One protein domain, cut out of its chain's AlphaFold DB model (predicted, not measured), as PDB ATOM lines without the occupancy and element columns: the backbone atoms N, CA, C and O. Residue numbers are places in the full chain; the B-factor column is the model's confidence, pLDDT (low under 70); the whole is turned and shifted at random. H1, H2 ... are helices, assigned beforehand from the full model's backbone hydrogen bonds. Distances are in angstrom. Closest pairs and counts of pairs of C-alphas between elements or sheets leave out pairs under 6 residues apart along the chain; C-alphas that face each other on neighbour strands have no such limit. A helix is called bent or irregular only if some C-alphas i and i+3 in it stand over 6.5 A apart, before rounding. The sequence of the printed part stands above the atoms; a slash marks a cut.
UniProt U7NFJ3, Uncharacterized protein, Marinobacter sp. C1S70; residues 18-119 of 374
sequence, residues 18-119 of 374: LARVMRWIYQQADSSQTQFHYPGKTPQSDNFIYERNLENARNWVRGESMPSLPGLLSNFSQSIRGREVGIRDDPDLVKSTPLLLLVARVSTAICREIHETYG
ATOM      1  N   LEU A  18     -18.384 -40.425 -53.825       97.31
ATOM      2  CA  LEU A  18     -17.681 -39.708 -52.760       97.31
ATOM      3  C   LEU A  18     -17.904 -40.370 -51.400       97.31
ATOM      4  O   LEU A  18     -16.936 -40.685 -50.712       97.31
ATOM      5  N   ALA A  19     -19.158 -40.657 -51.043       96.06
ATOM      6  CA  ALA A  19     -19.488 -41.334 -49.792       96.06
ATOM      7  C   ALA A  19     -18.822 -42.717 -49.708       96.06
ATOM      8  O   ALA A  19     -18.284 -43.092 -48.664       96.06
ATOM      9  N   ARG A  20     -18.798 -43.459 -50.823       95.69
ATOM     10  CA  ARG A  20     -18.127 -44.762 -50.911       95.69
ATOM     11  C   ARG A  20     -16.618 -44.651 -50.682       95.69
ATOM     12  O   ARG A  20     -16.077 -45.431 -49.902       95.69
ATOM     13  N   VAL A  21     -15.946 -43.694 -51.323       96.88
ATOM     14  CA  VAL A  21     -14.495 -43.492 -51.165       96.88
ATOM     15  C   VAL A  21     -14.145 -43.001 -49.765       96.88
ATOM     16  O   VAL A  21     -13.203 -43.517 -49.174       96.88
ATOM     17  N   MET A  22     -14.926 -42.087 -49.184       96.19
ATOM     18  CA  MET A  22     -14.729 -41.657 -47.795       96.19
ATOM     19  C   MET A  22     -14.811 -42.846 -46.827       96.19
ATOM     20  O   MET A  22     -13.904 -43.045 -46.024       96.19
ATOM     21  N   ARG A  23     -15.843 -43.695 -46.955       95.75
ATOM     22  CA  ARG A  23     -15.985 -44.922 -46.148       95.75
ATOM     23  C   ARG A  23     -14.821 -45.891 -46.350       95.75
ATOM     24  O   ARG A  23     -14.355 -46.478 -45.379       95.75
ATOM     25  N   TRP A  24     -14.339 -46.042 -47.582       95.12
ATOM     26  CA  TRP A  24     -13.173 -46.873 -47.877       95.12
ATOM     27  C   TRP A  24     -11.898 -46.331 -47.215       95.12
ATOM     28  O   TRP A  24     -11.171 -47.110 -46.609       95.12
ATOM     29  N   ILE A  25     -11.659 -45.014 -47.245       93.12
ATOM     30  CA  ILE A  25     -10.510 -44.386 -46.564       93.12
ATOM     31  C   ILE A  25     -10.557 -44.670 -45.058       93.12
ATOM     32  O   ILE A  25      -9.535 -45.010 -44.468       93.12
ATOM     33  N   TYR A  26     -11.737 -44.572 -44.437       92.12
ATOM     34  CA  TYR A  26     -11.908 -44.894 -43.018       92.12
ATOM     35  C   TYR A  26     -11.565 -46.359 -42.718       92.12
ATOM     36  O   TYR A  26     -10.844 -46.634 -41.765       92.12
ATOM     37  N   GLN A  27     -12.011 -47.285 -43.572       91.69
ATOM     38  CA  GLN A  27     -11.690 -48.711 -43.455       91.69
ATOM     39  C   GLN A  27     -10.193 -48.992 -43.620       91.69
ATOM     40  O   GLN A  27      -9.645 -49.779 -42.860       91.69
ATOM     41  N   GLN A  28      -9.518 -48.354 -44.584       89.19
ATOM     42  CA  GLN A  28      -8.068 -48.520 -44.759       89.19
ATOM     43  C   GLN A  28      -7.270 -47.953 -43.583       89.19
ATOM     44  O   GLN A  28      -6.231 -48.494 -43.221       89.19
ATOM     45  N   ALA A  29      -7.777 -46.885 -42.967       86.19
ATOM     46  CA  ALA A  29      -7.202 -46.301 -41.765       86.19
ATOM     47  C   ALA A  29      -7.564 -47.065 -40.477       86.19
ATOM     48  O   ALA A  29      -7.168 -46.620 -39.410       86.19
ATOM     49  N   ASP A  30      -8.331 -48.158 -40.549       87.25
ATOM     50  CA  ASP A  30      -8.860 -48.886 -39.384       87.25
ATOM     51  C   ASP A  30      -9.538 -47.966 -38.346       87.25
ATOM     52  O   ASP A  30      -9.345 -48.062 -37.137       87.25
ATOM     53  N   SER A  31     -10.317 -46.999 -38.838       88.00
ATOM     54  CA  SER A  31     -10.960 -45.980 -38.009       88.00
ATOM     55  C   SER A  31     -12.430 -45.821 -38.374       88.00
ATOM     56  O   SER A  31     -12.829 -45.917 -39.532       88.00
ATOM     57  N   SER A  32     -13.261 -45.485 -37.386       91.00
ATOM     58  CA  SER A  32     -14.611 -44.977 -37.662       91.00
ATOM     59  C   SER A  32     -14.551 -43.552 -38.221       91.00
ATOM     60  O   SER A  32     -13.574 -42.838 -37.995       91.00
ATOM     61  N   GLN A  33     -15.617 -43.093 -38.889       93.31
ATOM     62  CA  GLN A  33     -15.736 -41.695 -39.334       93.31
ATOM     63  C   GLN A  33     -15.545 -40.704 -38.172       93.31
ATOM     64  O   GLN A  33     -14.865 -39.691 -38.327       93.31
ATOM     65  N   THR A  34     -16.133 -41.004 -37.007       91.81
ATOM     66  CA  THR A  34     -16.017 -40.170 -35.804       91.81
ATOM     67  C   THR A  34     -14.574 -40.086 -35.335       91.81
ATOM     68  O   THR A  34     -14.064 -38.982 -35.216       91.81
ATOM     69  N   GLN A  35     -13.906 -41.224 -35.135       89.38
ATOM     70  CA  GLN A  35     -12.514 -41.239 -34.668       89.38
ATOM     71  C   GLN A  35     -11.540 -40.674 -35.706       89.38
ATOM     72  O   GLN A  35     -10.526 -40.097 -35.345       89.38
ATOM     73  N   PHE A  36     -11.874 -40.766 -36.995       90.69
ATOM     74  CA  PHE A  36     -11.045 -40.221 -38.063       90.69
ATOM     75  C   PHE A  36     -11.049 -38.691 -38.052       90.69
ATOM     76  O   PHE A  36     -10.001 -38.067 -38.177       90.69
ATOM     77  N   HIS A  37     -12.233 -38.081 -37.937       92.50
ATOM     78  CA  HIS A  37     -12.375 -36.625 -38.009       92.50
ATOM     79  C   HIS A  37     -12.317 -35.925 -36.651       92.50
ATOM     80  O   HIS A  37     -12.016 -34.734 -36.606       92.50
ATOM     81  N   TYR A  38     -12.573 -36.664 -35.573       91.00
ATOM     82  CA  TYR A  38     -12.497 -36.213 -34.191       91.00
ATOM     83  C   TYR A  38     -11.898 -37.323 -33.303       91.00
ATOM     84  O   TYR A  38     -12.631 -38.002 -32.572       91.00
ATOM     85  N   PRO A  39     -10.565 -37.506 -33.355       85.81
ATOM     86  CA  PRO A  39      -9.858 -38.463 -32.507       85.81
ATOM     87  C   PRO A  39     -10.114 -38.178 -31.025       85.81
ATOM     88  O   PRO A  39     -10.106 -37.021 -30.605       85.81
ATOM     89  N   GLY A  40     -10.397 -39.219 -30.242       81.69
ATOM     90  CA  GLY A  40     -10.579 -39.085 -28.793       81.69
ATOM     91  C   GLY A  40     -11.851 -38.340 -28.370       81.69
ATOM     92  O   GLY A  40     -11.932 -37.898 -27.226       81.69
ATOM     93  N   LYS A  41     -12.853 -38.189 -29.256       83.81
ATOM     94  CA  LYS A  41     -14.114 -37.504 -28.920       83.81
ATOM     95  C   LYS A  41     -14.776 -38.127 -27.682       83.81
ATOM     96  O   LYS A  41     -15.204 -39.282 -27.716       83.81
ATOM     97  N   THR A  42     -14.938 -37.326 -26.634       80.12
ATOM     98  CA  THR A  42     -15.702 -37.635 -25.416       80.12
ATOM     99  C   THR A  42     -16.808 -36.592 -25.227       80.12
ATOM    100  O   THR A  42     -16.794 -35.551 -25.881       80.12
ATOM    101  N   PRO A  43     -17.796 -36.812 -24.344       77.69
ATOM    102  CA  PRO A  43     -18.798 -35.785 -24.044       77.69
ATOM    103  C   PRO A  43     -18.207 -34.459 -23.534       77.69
ATOM    104  O   PRO A  43     -18.876 -33.437 -23.608       77.69
ATOM    105  N   GLN A  44     -16.976 -34.476 -23.012       75.75
ATOM    106  CA  GLN A  44     -16.271 -33.312 -22.468       75.75
ATOM    107  C   GLN A  44     -15.226 -32.723 -23.428       75.75
ATOM    108  O   GLN A  44     -14.608 -31.713 -23.098       75.75
ATOM    109  N   SER A  45     -14.975 -33.348 -24.582       76.69
ATOM    110  CA  SER A  45     -13.993 -32.830 -25.533       76.69
ATOM    111  C   SER A  45     -14.548 -31.596 -26.246       76.69
ATOM    112  O   SER A  45     -15.612 -31.685 -26.853       76.69
ATOM    113  N   ASP A  46     -13.798 -30.493 -26.218       80.25
ATOM    114  CA  ASP A  46     -14.129 -29.237 -26.901       80.25
ATOM    115  C   ASP A  46     -13.022 -28.894 -27.911       80.25
ATOM    116  O   ASP A  46     -11.966 -28.358 -27.577       80.25
ATOM    117  N   ASN A  47     -13.224 -29.311 -29.163       84.81
ATOM    118  CA  ASN A  47     -12.359 -28.957 -30.281       84.81
ATOM    119  C   ASN A  47     -13.218 -28.600 -31.492       84.81
ATOM    120  O   ASN A  47     -13.592 -29.455 -32.302       84.81
ATOM    121  N   PHE A  48     -13.476 -27.302 -31.628       86.00
ATOM    122  CA  PHE A  48     -14.291 -26.731 -32.698       86.00
ATOM    123  C   PHE A  48     -13.860 -27.169 -34.110       86.00
ATOM    124  O   PHE A  48     -14.700 -27.382 -34.985       86.00
ATOM    125  N   ILE A  49     -12.556 -27.334 -34.361       86.12
ATOM    126  CA  ILE A  49     -12.051 -27.727 -35.687       86.12
ATOM    127  C   ILE A  49     -12.445 -29.174 -36.001       86.12
ATOM    128  O   ILE A  49     -12.940 -29.450 -37.096       86.12
ATOM    129  N   TYR A  50     -12.248 -30.093 -35.054       88.88
ATOM    130  CA  TYR A  50     -12.589 -31.508 -35.226       88.88
ATOM    131  C   TYR A  50     -14.094 -31.750 -35.267       88.88
ATOM    132  O   TYR A  50     -14.568 -32.556 -36.070       88.88
ATOM    133  N   GLU A  51     -14.861 -31.001 -34.479       90.75
ATOM    134  CA  GLU A  51     -16.316 -31.038 -34.546       90.75
ATOM    135  C   GLU A  51     -16.829 -30.621 -35.925       90.75
ATOM    136  O   GLU A  51     -17.551 -31.386 -36.571       90.75
ATOM    137  N   ARG A  52     -16.363 -29.474 -36.430       91.62
ATOM    138  CA  ARG A  52     -16.709 -28.993 -37.770       91.62
ATOM    139  C   ARG A  52     -16.280 -29.974 -38.861       91.62
ATOM    140  O   ARG A  52     -16.999 -30.168 -39.841       91.62
ATOM    141  N   ASN A  53     -15.107 -30.596 -38.730       92.62
ATOM    142  CA  ASN A  53     -14.633 -31.578 -39.707       92.62
ATOM    143  C   ASN A  53     -15.527 -32.826 -39.736       92.62
ATOM    144  O   ASN A  53     -15.873 -33.297 -40.824       92.62
ATOM    145  N   LEU A  54     -15.946 -33.316 -38.566       94.06
ATOM    146  CA  LEU A  54     -16.860 -34.446 -38.433       94.06
ATOM    147  C   LEU A  54     -18.260 -34.129 -38.974       94.06
ATOM    148  O   LEU A  54     -18.835 -34.954 -39.683       94.06
ATOM    149  N   GLU A  55     -18.807 -32.957 -38.660       94.31
ATOM    150  CA  GLU A  55     -20.118 -32.526 -39.157       94.31
ATOM    151  C   GLU A  55     -20.131 -32.436 -40.686       94.31
ATOM    152  O   GLU A  55     -20.958 -33.069 -41.344       94.31
ATOM    153  N   ASN A  56     -19.134 -31.763 -41.261       95.31
ATOM    154  CA  ASN A  56     -18.943 -31.708 -42.706       95.31
ATOM    155  C   ASN A  56     -18.877 -33.108 -43.329       95.31
ATOM    156  O   ASN A  56     -19.579 -33.398 -44.297       95.31
ATOM    157  N   ALA A  57     -18.077 -34.006 -42.747       95.25
ATOM    158  CA  ALA A  57     -17.945 -35.365 -43.250       95.25
ATOM    159  C   ALA A  57     -19.275 -36.140 -43.199       95.25
ATOM    160  O   ALA A  57     -19.569 -36.907 -44.118       95.25
ATOM    161  N   ARG A  58     -20.098 -35.946 -42.158       94.88
ATOM    162  CA  ARG A  58     -21.437 -36.554 -42.054       94.88
ATOM    163  C   ARG A  58     -22.351 -36.071 -43.175       94.88
ATOM    164  O   ARG A  58     -22.942 -36.908 -43.860       94.88
ATOM    165  N   ASN A  59     -22.391 -34.763 -43.414       94.12
ATOM    166  CA  ASN A  59     -23.228 -34.160 -44.452       94.12
ATOM    167  C   ASN A  59     -22.828 -34.663 -45.851       94.12
ATOM    168  O   ASN A  59     -23.687 -34.984 -46.673       94.12
ATOM    169  N   TRP A  60     -21.525 -34.815 -46.114       95.38
ATOM    170  CA  TRP A  60     -21.031 -35.325 -47.400       95.38
ATOM    171  C   TRP A  60     -21.306 -36.820 -47.596       95.38
ATOM    172  O   TRP A  60     -21.666 -37.233 -48.697       95.38
ATOM    173  N   VAL A  61     -21.188 -37.639 -46.543       93.38
ATOM    174  CA  VAL A  61     -21.484 -39.084 -46.615       93.38
ATOM    175  C   VAL A  61     -22.973 -39.353 -46.830       93.38
ATOM    176  O   VAL A  61     -23.311 -40.305 -47.531       93.38
ATOM    177  N   ARG A  62     -23.854 -38.523 -46.260       89.81
ATOM    178  CA  ARG A  62     -25.306 -38.575 -46.509       89.81
ATOM    179  C   ARG A  62     -25.704 -37.995 -47.865       89.81
ATOM    180  O   ARG A  62     -26.812 -38.208 -48.330       89.81
ATOM    181  N   GLY A  63     -24.799 -37.263 -48.510       85.94
ATOM    182  CA  GLY A  63     -25.064 -36.610 -49.783       85.94
ATOM    183  C   GLY A  63     -25.903 -35.335 -49.678       85.94
ATOM    184  O   GLY A  63     -26.291 -34.810 -50.717       85.94
ATOM    185  N   GLU A  64     -26.126 -34.798 -48.479       86.50
ATOM    186  CA  GLU A  64     -26.899 -33.565 -48.255       86.50
ATOM    187  C   GLU A  64     -26.236 -32.338 -48.908       86.50
ATOM    188  O   GLU A  64     -26.911 -31.415 -49.352       86.50
ATOM    189  N   SER A  65     -24.904 -32.332 -49.016       87.56
ATOM    190  CA  SER A  65     -24.153 -31.265 -49.685       87.56
ATOM    191  C   SER A  65     -22.936 -31.801 -50.432       87.56
ATOM    192  O   SER A  65     -22.372 -32.841 -50.085       87.56
ATOM    193  N   MET A  66     -22.526 -31.082 -51.480       92.12
ATOM    194  CA  MET A  66     -21.322 -31.395 -52.247       92.12
ATOM    195  C   MET A  66     -20.184 -30.458 -51.809       92.12
ATOM    196  O   MET A  66     -20.337 -29.239 -51.899       92.12
ATOM    197  N   PRO A  67     -19.048 -30.979 -51.316       95.44
ATOM    198  CA  PRO A  67     -17.977 -30.136 -50.795       95.44
ATOM    199  C   PRO A  67     -17.285 -29.316 -51.883       95.44
ATOM    200  O   PRO A  67     -17.159 -29.749 -53.028       95.44
ATOM    201  N   SER A  68     -16.694 -28.176 -51.527       95.81
ATOM    202  CA  SER A  68     -15.638 -27.590 -52.362       95.81
ATOM    203  C   SER A  68     -14.396 -28.494 -52.332       95.81
ATOM    204  O   SER A  68     -14.120 -29.144 -51.321       95.81
ATOM    205  N   LEU A  69     -13.631 -28.556 -53.427       95.00
ATOM    206  CA  LEU A  69     -12.404 -29.364 -53.458       95.00
ATOM    207  C   LEU A  69     -11.396 -28.930 -52.369       95.00
ATOM    208  O   LEU A  69     -10.926 -29.805 -51.643       95.00
ATOM    209  N   PRO A  70     -11.114 -27.624 -52.163       96.56
ATOM    210  CA  PRO A  70     -10.226 -27.196 -51.082       96.56
ATOM    211  C   PRO A  70     -10.741 -27.595 -49.695       96.56
ATOM    212  O   PRO A  70      -9.959 -28.040 -48.858       96.56
ATOM    213  N   GLY A  71     -12.055 -27.490 -49.458       95.75
ATOM    214  CA  GLY A  71     -12.671 -27.872 -48.187       95.75
ATOM    215  C   GLY A  71     -12.553 -29.370 -47.906       95.75
ATOM    216  O   GLY A  71     -12.176 -29.758 -46.802       95.75
ATOM    217  N   LEU A  72     -12.798 -30.207 -48.918       96.81
ATOM    218  CA  LEU A  72     -12.661 -31.661 -48.820       96.81
ATOM    219  C   LEU A  72     -11.221 -32.074 -48.490       96.81
ATOM    220  O   LEU A  72     -10.992 -32.837 -47.551       96.81
ATOM    221  N   LEU A  73     -10.250 -31.543 -49.238       95.31
ATOM    222  CA  LEU A  73      -8.836 -31.878 -49.060       95.31
ATOM    223  C   LEU A  73      -8.286 -31.366 -47.728       95.31
ATOM    224  O   LEU A  73      -7.530 -32.079 -47.072       95.31
ATOM    225  N   SER A  74      -8.673 -30.155 -47.315       94.00
ATOM    226  CA  SER A  74      -8.266 -29.576 -46.033       94.00
ATOM    227  C   SER A  74      -8.812 -30.387 -44.858       94.00
ATOM    228  O   SER A  74      -8.045 -30.729 -43.963       94.00
ATOM    229  N   ASN A  75     -10.092 -30.771 -44.904       94.94
ATOM    230  CA  ASN A  75     -10.727 -31.595 -43.877       94.94
ATOM    231  C   ASN A  75      -9.982 -32.930 -43.701       94.94
ATOM    232  O   ASN A  75      -9.485 -33.217 -42.614       94.94
ATOM    233  N   PHE A  76      -9.788 -33.697 -44.781       93.56
ATOM    234  CA  PHE A  76      -9.075 -34.978 -44.701       93.56
ATOM    235  C   PHE A  76      -7.609 -34.820 -44.298       93.56
ATOM    236  O   PHE A  76      -7.114 -35.601 -43.493       93.56
ATOM    237  N   SER A  77      -6.916 -33.798 -44.803       89.44
ATOM    238  CA  SER A  77      -5.512 -33.549 -44.461       89.44
ATOM    239  C   SER A  77      -5.337 -33.183 -42.985       89.44
ATOM    240  O   SER A  77      -4.403 -33.656 -42.344       89.44
ATOM    241  N   GLN A  78      -6.236 -32.369 -42.418       88.81
ATOM    242  CA  GLN A  78      -6.240 -32.046 -40.987       88.81
ATOM    243  C   GLN A  78      -6.542 -33.278 -40.136       88.81
ATOM    244  O   GLN A  78      -5.852 -33.519 -39.151       88.81
ATOM    245  N   SER A  79      -7.530 -34.077 -40.540       89.06
ATOM    246  CA  SER A  79      -7.891 -35.320 -39.860       89.06
ATOM    247  C   SER A  79      -6.783 -36.369 -39.908       89.06
ATOM    248  O   SER A  79      -6.575 -37.065 -38.926       89.06
ATOM    249  N   ILE A  80      -6.021 -36.452 -41.002       85.56
ATOM    250  CA  ILE A  80      -4.832 -37.311 -41.099       85.56
ATOM    251  C   ILE A  80      -3.712 -36.813 -40.176       85.56
ATOM    252  O   ILE A  80      -3.114 -37.615 -39.470       85.56
ATOM    253  N   ARG A  81      -3.444 -35.499 -40.145       79.75
ATOM    254  CA  ARG A  81      -2.404 -34.905 -39.282       79.75
ATOM    255  C   ARG A  81      -2.731 -34.982 -37.790       79.75
ATOM    256  O   ARG A  81      -1.815 -34.991 -36.981       79.75
ATOM    257  N   GLY A  82      -4.016 -34.976 -37.436       72.00
ATOM    258  CA  GLY A  82      -4.493 -35.001 -36.052       72.00
ATOM    259  C   GLY A  82      -4.582 -36.392 -35.423       72.00
ATOM    260  O   GLY A  82      -5.105 -36.501 -34.321       72.00
ATOM    261  N   ARG A  83      -4.142 -37.453 -36.111       70.44
ATOM    262  CA  ARG A  83      -4.247 -38.832 -35.614       70.44
ATOM    263  C   ARG A  83      -3.304 -39.068 -34.430       70.44
ATOM    264  O   ARG A  83      -2.111 -38.800 -34.527       70.44
ATOM    265  N   GLU A  84      -3.845 -39.601 -33.335       59.75
ATOM    266  CA  GLU A  84      -3.073 -40.084 -32.183       59.75
ATOM    267  C   GLU A  84      -2.443 -41.468 -32.446       59.75
ATOM    268  O   GLU A  84      -2.808 -42.181 -33.387       59.75
ATOM    269  N   VAL A  85      -1.500 -41.858 -31.578       50.81
ATOM    270  CA  VAL A  85      -0.830 -43.169 -31.562       50.81
ATOM    271  C   VAL A  85      -1.876 -44.292 -31.490       50.81
ATOM    272  O   VAL A  85      -2.561 -44.431 -30.481       50.81
ATOM    273  N   GLY A  86      -2.002 -45.101 -32.549       51.81
ATOM    274  CA  GLY A  86      -2.913 -46.258 -32.598       51.81
ATOM    275  C   GLY A  86      -3.730 -46.400 -33.886       51.81
ATOM    276  O   GLY A  86      -4.219 -47.488 -34.170       51.81
ATOM    277  N   ILE A  87      -3.839 -45.345 -34.699       58.66
ATOM    278  CA  ILE A  87      -4.368 -45.445 -36.069       58.66
ATOM    279  C   ILE A  87      -3.246 -45.939 -36.986       58.66
ATOM    280  O   ILE A  87      -2.121 -45.447 -36.891       58.66
ATOM    281  N   ARG A  88      -3.533 -46.900 -37.877       63.91
ATOM    282  CA  ARG A  88      -2.530 -47.420 -38.817       63.91
ATOM    283  C   ARG A  88      -1.957 -46.271 -39.647       63.91
ATOM    284  O   ARG A  88      -2.683 -45.606 -40.391       63.91
ATOM    285  N   ASP A  89      -0.651 -46.066 -39.514       68.00
ATOM    286  CA  ASP A  89       0.081 -45.106 -40.324       68.00
ATOM    287  C   ASP A  89       0.436 -45.791 -41.648       68.00
ATOM    288  O   ASP A  89       1.288 -46.680 -41.709       68.00
ATOM    289  N   ASP A  90      -0.323 -45.460 -42.689       75.88
ATOM    290  CA  ASP A  90      -0.124 -45.956 -44.048       75.88
ATOM    291  C   ASP A  90       0.293 -44.769 -44.935       75.88
ATOM    292  O   ASP A  90      -0.565 -43.982 -45.366       75.88
ATOM    293  N   PRO A  91       1.605 -44.598 -45.193       78.25
ATOM    294  CA  PRO A  91       2.122 -43.501 -46.004       78.25
ATOM    295  C   PRO A  91       1.519 -43.448 -47.412       78.25
ATOM    296  O   PRO A  91       1.364 -42.358 -47.974       78.25
ATOM    297  N   ASP A  92       1.149 -44.596 -47.979       81.38
ATOM    298  CA  ASP A  92       0.581 -44.678 -49.322       81.38
ATOM    299  C   ASP A  92      -0.885 -44.252 -49.324       81.38
ATOM    300  O   ASP A  92      -1.330 -43.545 -50.238       81.38
ATOM    301  N   LEU A  93      -1.635 -44.572 -48.265       83.25
ATOM    302  CA  LEU A  93      -2.984 -44.042 -48.067       83.25
ATOM    303  C   LEU A  93      -2.964 -42.512 -47.963       83.25
ATOM    304  O   LEU A  93      -3.787 -41.840 -48.589       83.25
ATOM    305  N   VAL A  94      -2.011 -41.939 -47.221       84.44
ATOM    306  CA  VAL A  94      -1.878 -40.477 -47.083       84.44
ATOM    307  C   VAL A  94      -1.576 -39.819 -48.430       84.44
ATOM    308  O   VAL A  94      -2.235 -38.842 -48.795       84.44
ATOM    309  N   LYS A  95      -0.632 -40.373 -49.201       86.75
ATOM    310  CA  LYS A  95      -0.265 -39.856 -50.530       86.75
ATOM    311  C   LYS A  95      -1.393 -39.995 -51.558       86.75
ATOM    312  O   LYS A  95      -1.574 -39.104 -52.384       86.75
ATOM    313  N   SER A  96      -2.158 -41.087 -51.514       89.56
ATOM    314  CA  SER A  96      -3.219 -41.377 -52.492       89.56
ATOM    315  C   SER A  96      -4.562 -40.706 -52.176       89.56
ATOM    316  O   SER A  96      -5.342 -40.438 -53.094       89.56
ATOM    317  N   THR A  97      -4.829 -40.375 -50.906       92.31
ATOM    318  CA  THR A  97      -6.105 -39.791 -50.448       92.31
ATOM    319  C   THR A  97      -6.565 -38.578 -51.276       92.31
ATOM    320  O   THR A  97      -7.724 -38.575 -51.699       92.31
ATOM    321  N   PRO A  98      -5.723 -37.565 -51.579       94.31
ATOM    322  CA  PRO A  98      -6.157 -36.411 -52.367       94.31
ATOM    323  C   PRO A  98      -6.682 -36.777 -53.759       94.31
ATOM    324  O   PRO A  98      -7.714 -36.256 -54.184       94.31
ATOM    325  N   LEU A  99      -6.007 -37.703 -54.450       95.25
ATOM    326  CA  LEU A  99      -6.407 -38.159 -55.780       95.25
ATOM    327  C   LEU A  99      -7.723 -38.941 -55.718       95.25
ATOM    328  O   LEU A  99      -8.629 -38.683 -56.509       95.25
ATOM    329  N   LEU A 100      -7.851 -39.854 -54.751       95.88
ATOM    330  CA  LEU A 100      -9.073 -40.635 -54.550       95.88
ATOM    331  C   LEU A 100     -10.280 -39.726 -54.292       95.88
ATOM    332  O   LEU A 100     -11.326 -39.899 -54.915       95.88
ATOM    333  N   LEU A 101     -10.127 -38.728 -53.419       97.38
ATOM    334  CA  LEU A 101     -11.179 -37.762 -53.101       97.38
ATOM    335  C   LEU A 101     -11.535 -36.871 -54.295       97.38
ATOM    336  O   LEU A 101     -12.717 -36.615 -54.526       97.38
ATOM    337  N   LEU A 102     -10.541 -36.427 -55.072       97.50
ATOM    338  CA  LEU A 102     -10.762 -35.654 -56.295       97.50
ATOM    339  C   LEU A 102     -11.606 -36.444 -57.300       97.50
ATOM    340  O   LEU A 102     -12.649 -35.955 -57.737       97.50
ATOM    341  N   VAL A 103     -11.178 -37.666 -57.632       96.88
ATOM    342  CA  VAL A 103     -11.886 -38.533 -58.583       96.88
ATOM    343  C   VAL A 103     -13.300 -38.807 -58.083       96.88
ATOM    344  O   VAL A 103     -14.260 -38.591 -58.816       96.88
ATOM    345  N   ALA A 104     -13.461 -39.177 -56.810       96.88
ATOM    346  CA  ALA A 104     -14.769 -39.487 -56.242       96.88
ATOM    347  C   ALA A 104     -15.720 -38.284 -56.229       96.88
ATOM    348  O   ALA A 104     -16.920 -38.436 -56.477       96.88
ATOM    349  N   ARG A 105     -15.200 -37.078 -55.969       97.25
ATOM    350  CA  ARG A 105     -15.971 -35.834 -56.025       97.25
ATOM    351  C   ARG A 105     -16.444 -35.539 -57.448       97.25
ATOM    352  O   ARG A 105     -17.626 -35.263 -57.632       97.25
ATOM    353  N   VAL A 106     -15.548 -35.619 -58.435       96.81
ATOM    354  CA  VAL A 106     -15.889 -35.403 -59.853       96.81
ATOM    355  C   VAL A 106     -16.914 -36.435 -60.318       96.81
ATOM    356  O   VAL A 106     -17.949 -36.057 -60.858       96.81
ATOM    357  N   SER A 107     -16.691 -37.720 -60.033       95.62
ATOM    358  CA  SER A 107     -17.645 -38.781 -60.365       95.62
ATOM    359  C   SER A 107     -19.004 -38.556 -59.706       95.62
ATOM    360  O   SER A 107     -20.023 -38.737 -60.354       95.62
ATOM    361  N   THR A 108     -19.046 -38.111 -58.445       96.00
ATOM    362  CA  THR A 108     -20.316 -37.802 -57.766       96.00
ATOM    363  C   THR A 108     -21.060 -36.656 -58.437       96.00
ATOM    364  O   THR A 108     -22.267 -36.765 -58.623       96.00
ATOM    365  N   ALA A 109     -20.360 -35.585 -58.817       95.62
ATOM    366  CA  ALA A 109     -20.973 -34.463 -59.523       95.62
ATOM    367  C   ALA A 109     -21.568 -34.907 -60.869       95.62
ATOM    368  O   ALA A 109     -22.729 -34.627 -61.140       95.62
ATOM    369  N   ILE A 110     -20.812 -35.680 -61.659       95.31
ATOM    370  CA  ILE A 110     -21.282 -36.225 -62.942       95.31
ATOM    371  C   ILE A 110     -22.498 -37.142 -62.742       95.31
ATOM    372  O   ILE A 110     -23.496 -37.003 -63.441       95.31
ATOM    373  N   CYS A 111     -22.442 -38.070 -61.782       95.38
ATOM    374  CA  CYS A 111     -23.548 -38.994 -61.524       95.38
ATOM    375  C   CYS A 111     -24.820 -38.275 -61.054       95.38
ATOM    376  O   CYS A 111     -25.911 -38.714 -61.409       95.38
ATOM    377  N   ARG A 112     -24.696 -37.190 -60.276       94.44
ATOM    378  CA  ARG A 112     -25.842 -36.367 -59.862       94.44
ATOM    379  C   ARG A 112     -26.480 -35.656 -61.042       94.44
ATOM    380  O   ARG A 112     -27.681 -35.790 -61.213       94.44
ATOM    381  N   GLU A 113     -25.680 -35.017 -61.889       94.06
ATOM    382  CA  GLU A 113     -26.180 -34.340 -63.091       94.06
ATOM    383  C   GLU A 113     -26.947 -35.309 -64.007       94.06
ATOM    384  O   GLU A 113     -28.044 -35.012 -64.479       94.06
ATOM    385  N   ILE A 114     -26.400 -36.514 -64.210       92.12
ATOM    386  CA  ILE A 114     -27.055 -37.568 -64.995       92.12
ATOM    387  C   ILE A 114     -28.368 -37.999 -64.335       92.12
ATOM    388  O   ILE A 114     -29.373 -38.138 -65.025       92.12
ATOM    389  N   HIS A 115     -28.369 -38.215 -63.020       93.50
ATOM    390  CA  HIS A 115     -29.564 -38.617 -62.283       93.50
ATOM    391  C   HIS A 115     -30.661 -37.547 -62.321       93.50
ATOM    392  O   HIS A 115     -31.819 -37.874 -62.555       93.50
ATOM    393  N   GLU A 116     -30.300 -36.282 -62.118       90.81
ATOM    394  CA  GLU A 116     -31.225 -35.145 -62.127       90.81
ATOM    395  C   GLU A 116     -31.820 -34.909 -63.522       90.81
ATOM    396  O   GLU A 116     -33.000 -34.590 -63.636       90.81
ATOM    397  N   THR A 117     -31.031 -35.123 -64.580       89.88
ATOM    398  CA  THR A 117     -31.466 -34.879 -65.963       89.88
ATOM    399  C   THR A 117     -32.209 -36.067 -66.580       89.88
ATOM    400  O   THR A 117     -33.186 -35.876 -67.301       89.88
ATOM    401  N   TYR A 118     -31.741 -37.294 -66.333       87.00
ATOM    402  CA  TYR A 118     -32.168 -38.497 -67.060       87.00
ATOM    403  C   TYR A 118     -32.727 -39.611 -66.162       87.00
ATOM    404  O   TYR A 118     -33.185 -40.635 -66.668       87.00
ATOM    405  N   GLY A 119     -32.699 -39.439 -64.839       87.94
ATOM    406  CA  GLY A 119     -33.234 -40.403 -63.879       87.94
ATOM    407  C   GLY A 119     -32.303 -41.575 -63.538       87.94
ATOM    408  O   GLY A 119     -31.219 -41.768 -64.096       87.94
TER     409      GLY A 119
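This is residues 18 to 119 of the 374 residues of an uncharacterized protein of Marinobacter sp. C1S70 (UniProt U7NFJ3). Long helix H5 runs past H1 and H4, which both pack on it, and sticks out with residues 110 to 119, while H3, apart from H5, makes a corner with H1, its last residues, 60 to 62, meeting H1 near Ala 19. Short H2 packs on H3 and H4. The 102 printed residues, all helix in class, hold five named helices, H1 to H5, and are compact, with a radius of gyration of the C-alphas of 14.1 A and spans of 47 by 30 by 21 A.

H1, residues 18 to 28, touches H5, residues 91 to 119, at a shallow tilt of 26 degrees, opposite ways; their closest C-alphas, Leu 18 and Ala 104, are 4.5 A apart. H2, residues 33 to 37, touches H3, residues 48 to 62; their closest C-alphas, His 37 and Leu 54, are 5.0 A apart. H4, residues 69 to 81, forms a helical hairpin with H5. H1 and H4 are apart. Every O i to N i+4 pair is within hydrogen-bond range in H1, H2, H3 and H4, and 23 of 25 in H5.

H1 begins at C-alpha 18 (-17.681, -39.708, -52.760). H5, 39.7 A long, ends at C-alpha 119 (-33.234, -40.403, -63.879); it has a kink of 37 degrees near residue 98 and is irregular, C-alphas 95 and 98 being 7.1 A apart.

The printed part has no cut and no long link; residues 84 to 89 are under pLDDT 70.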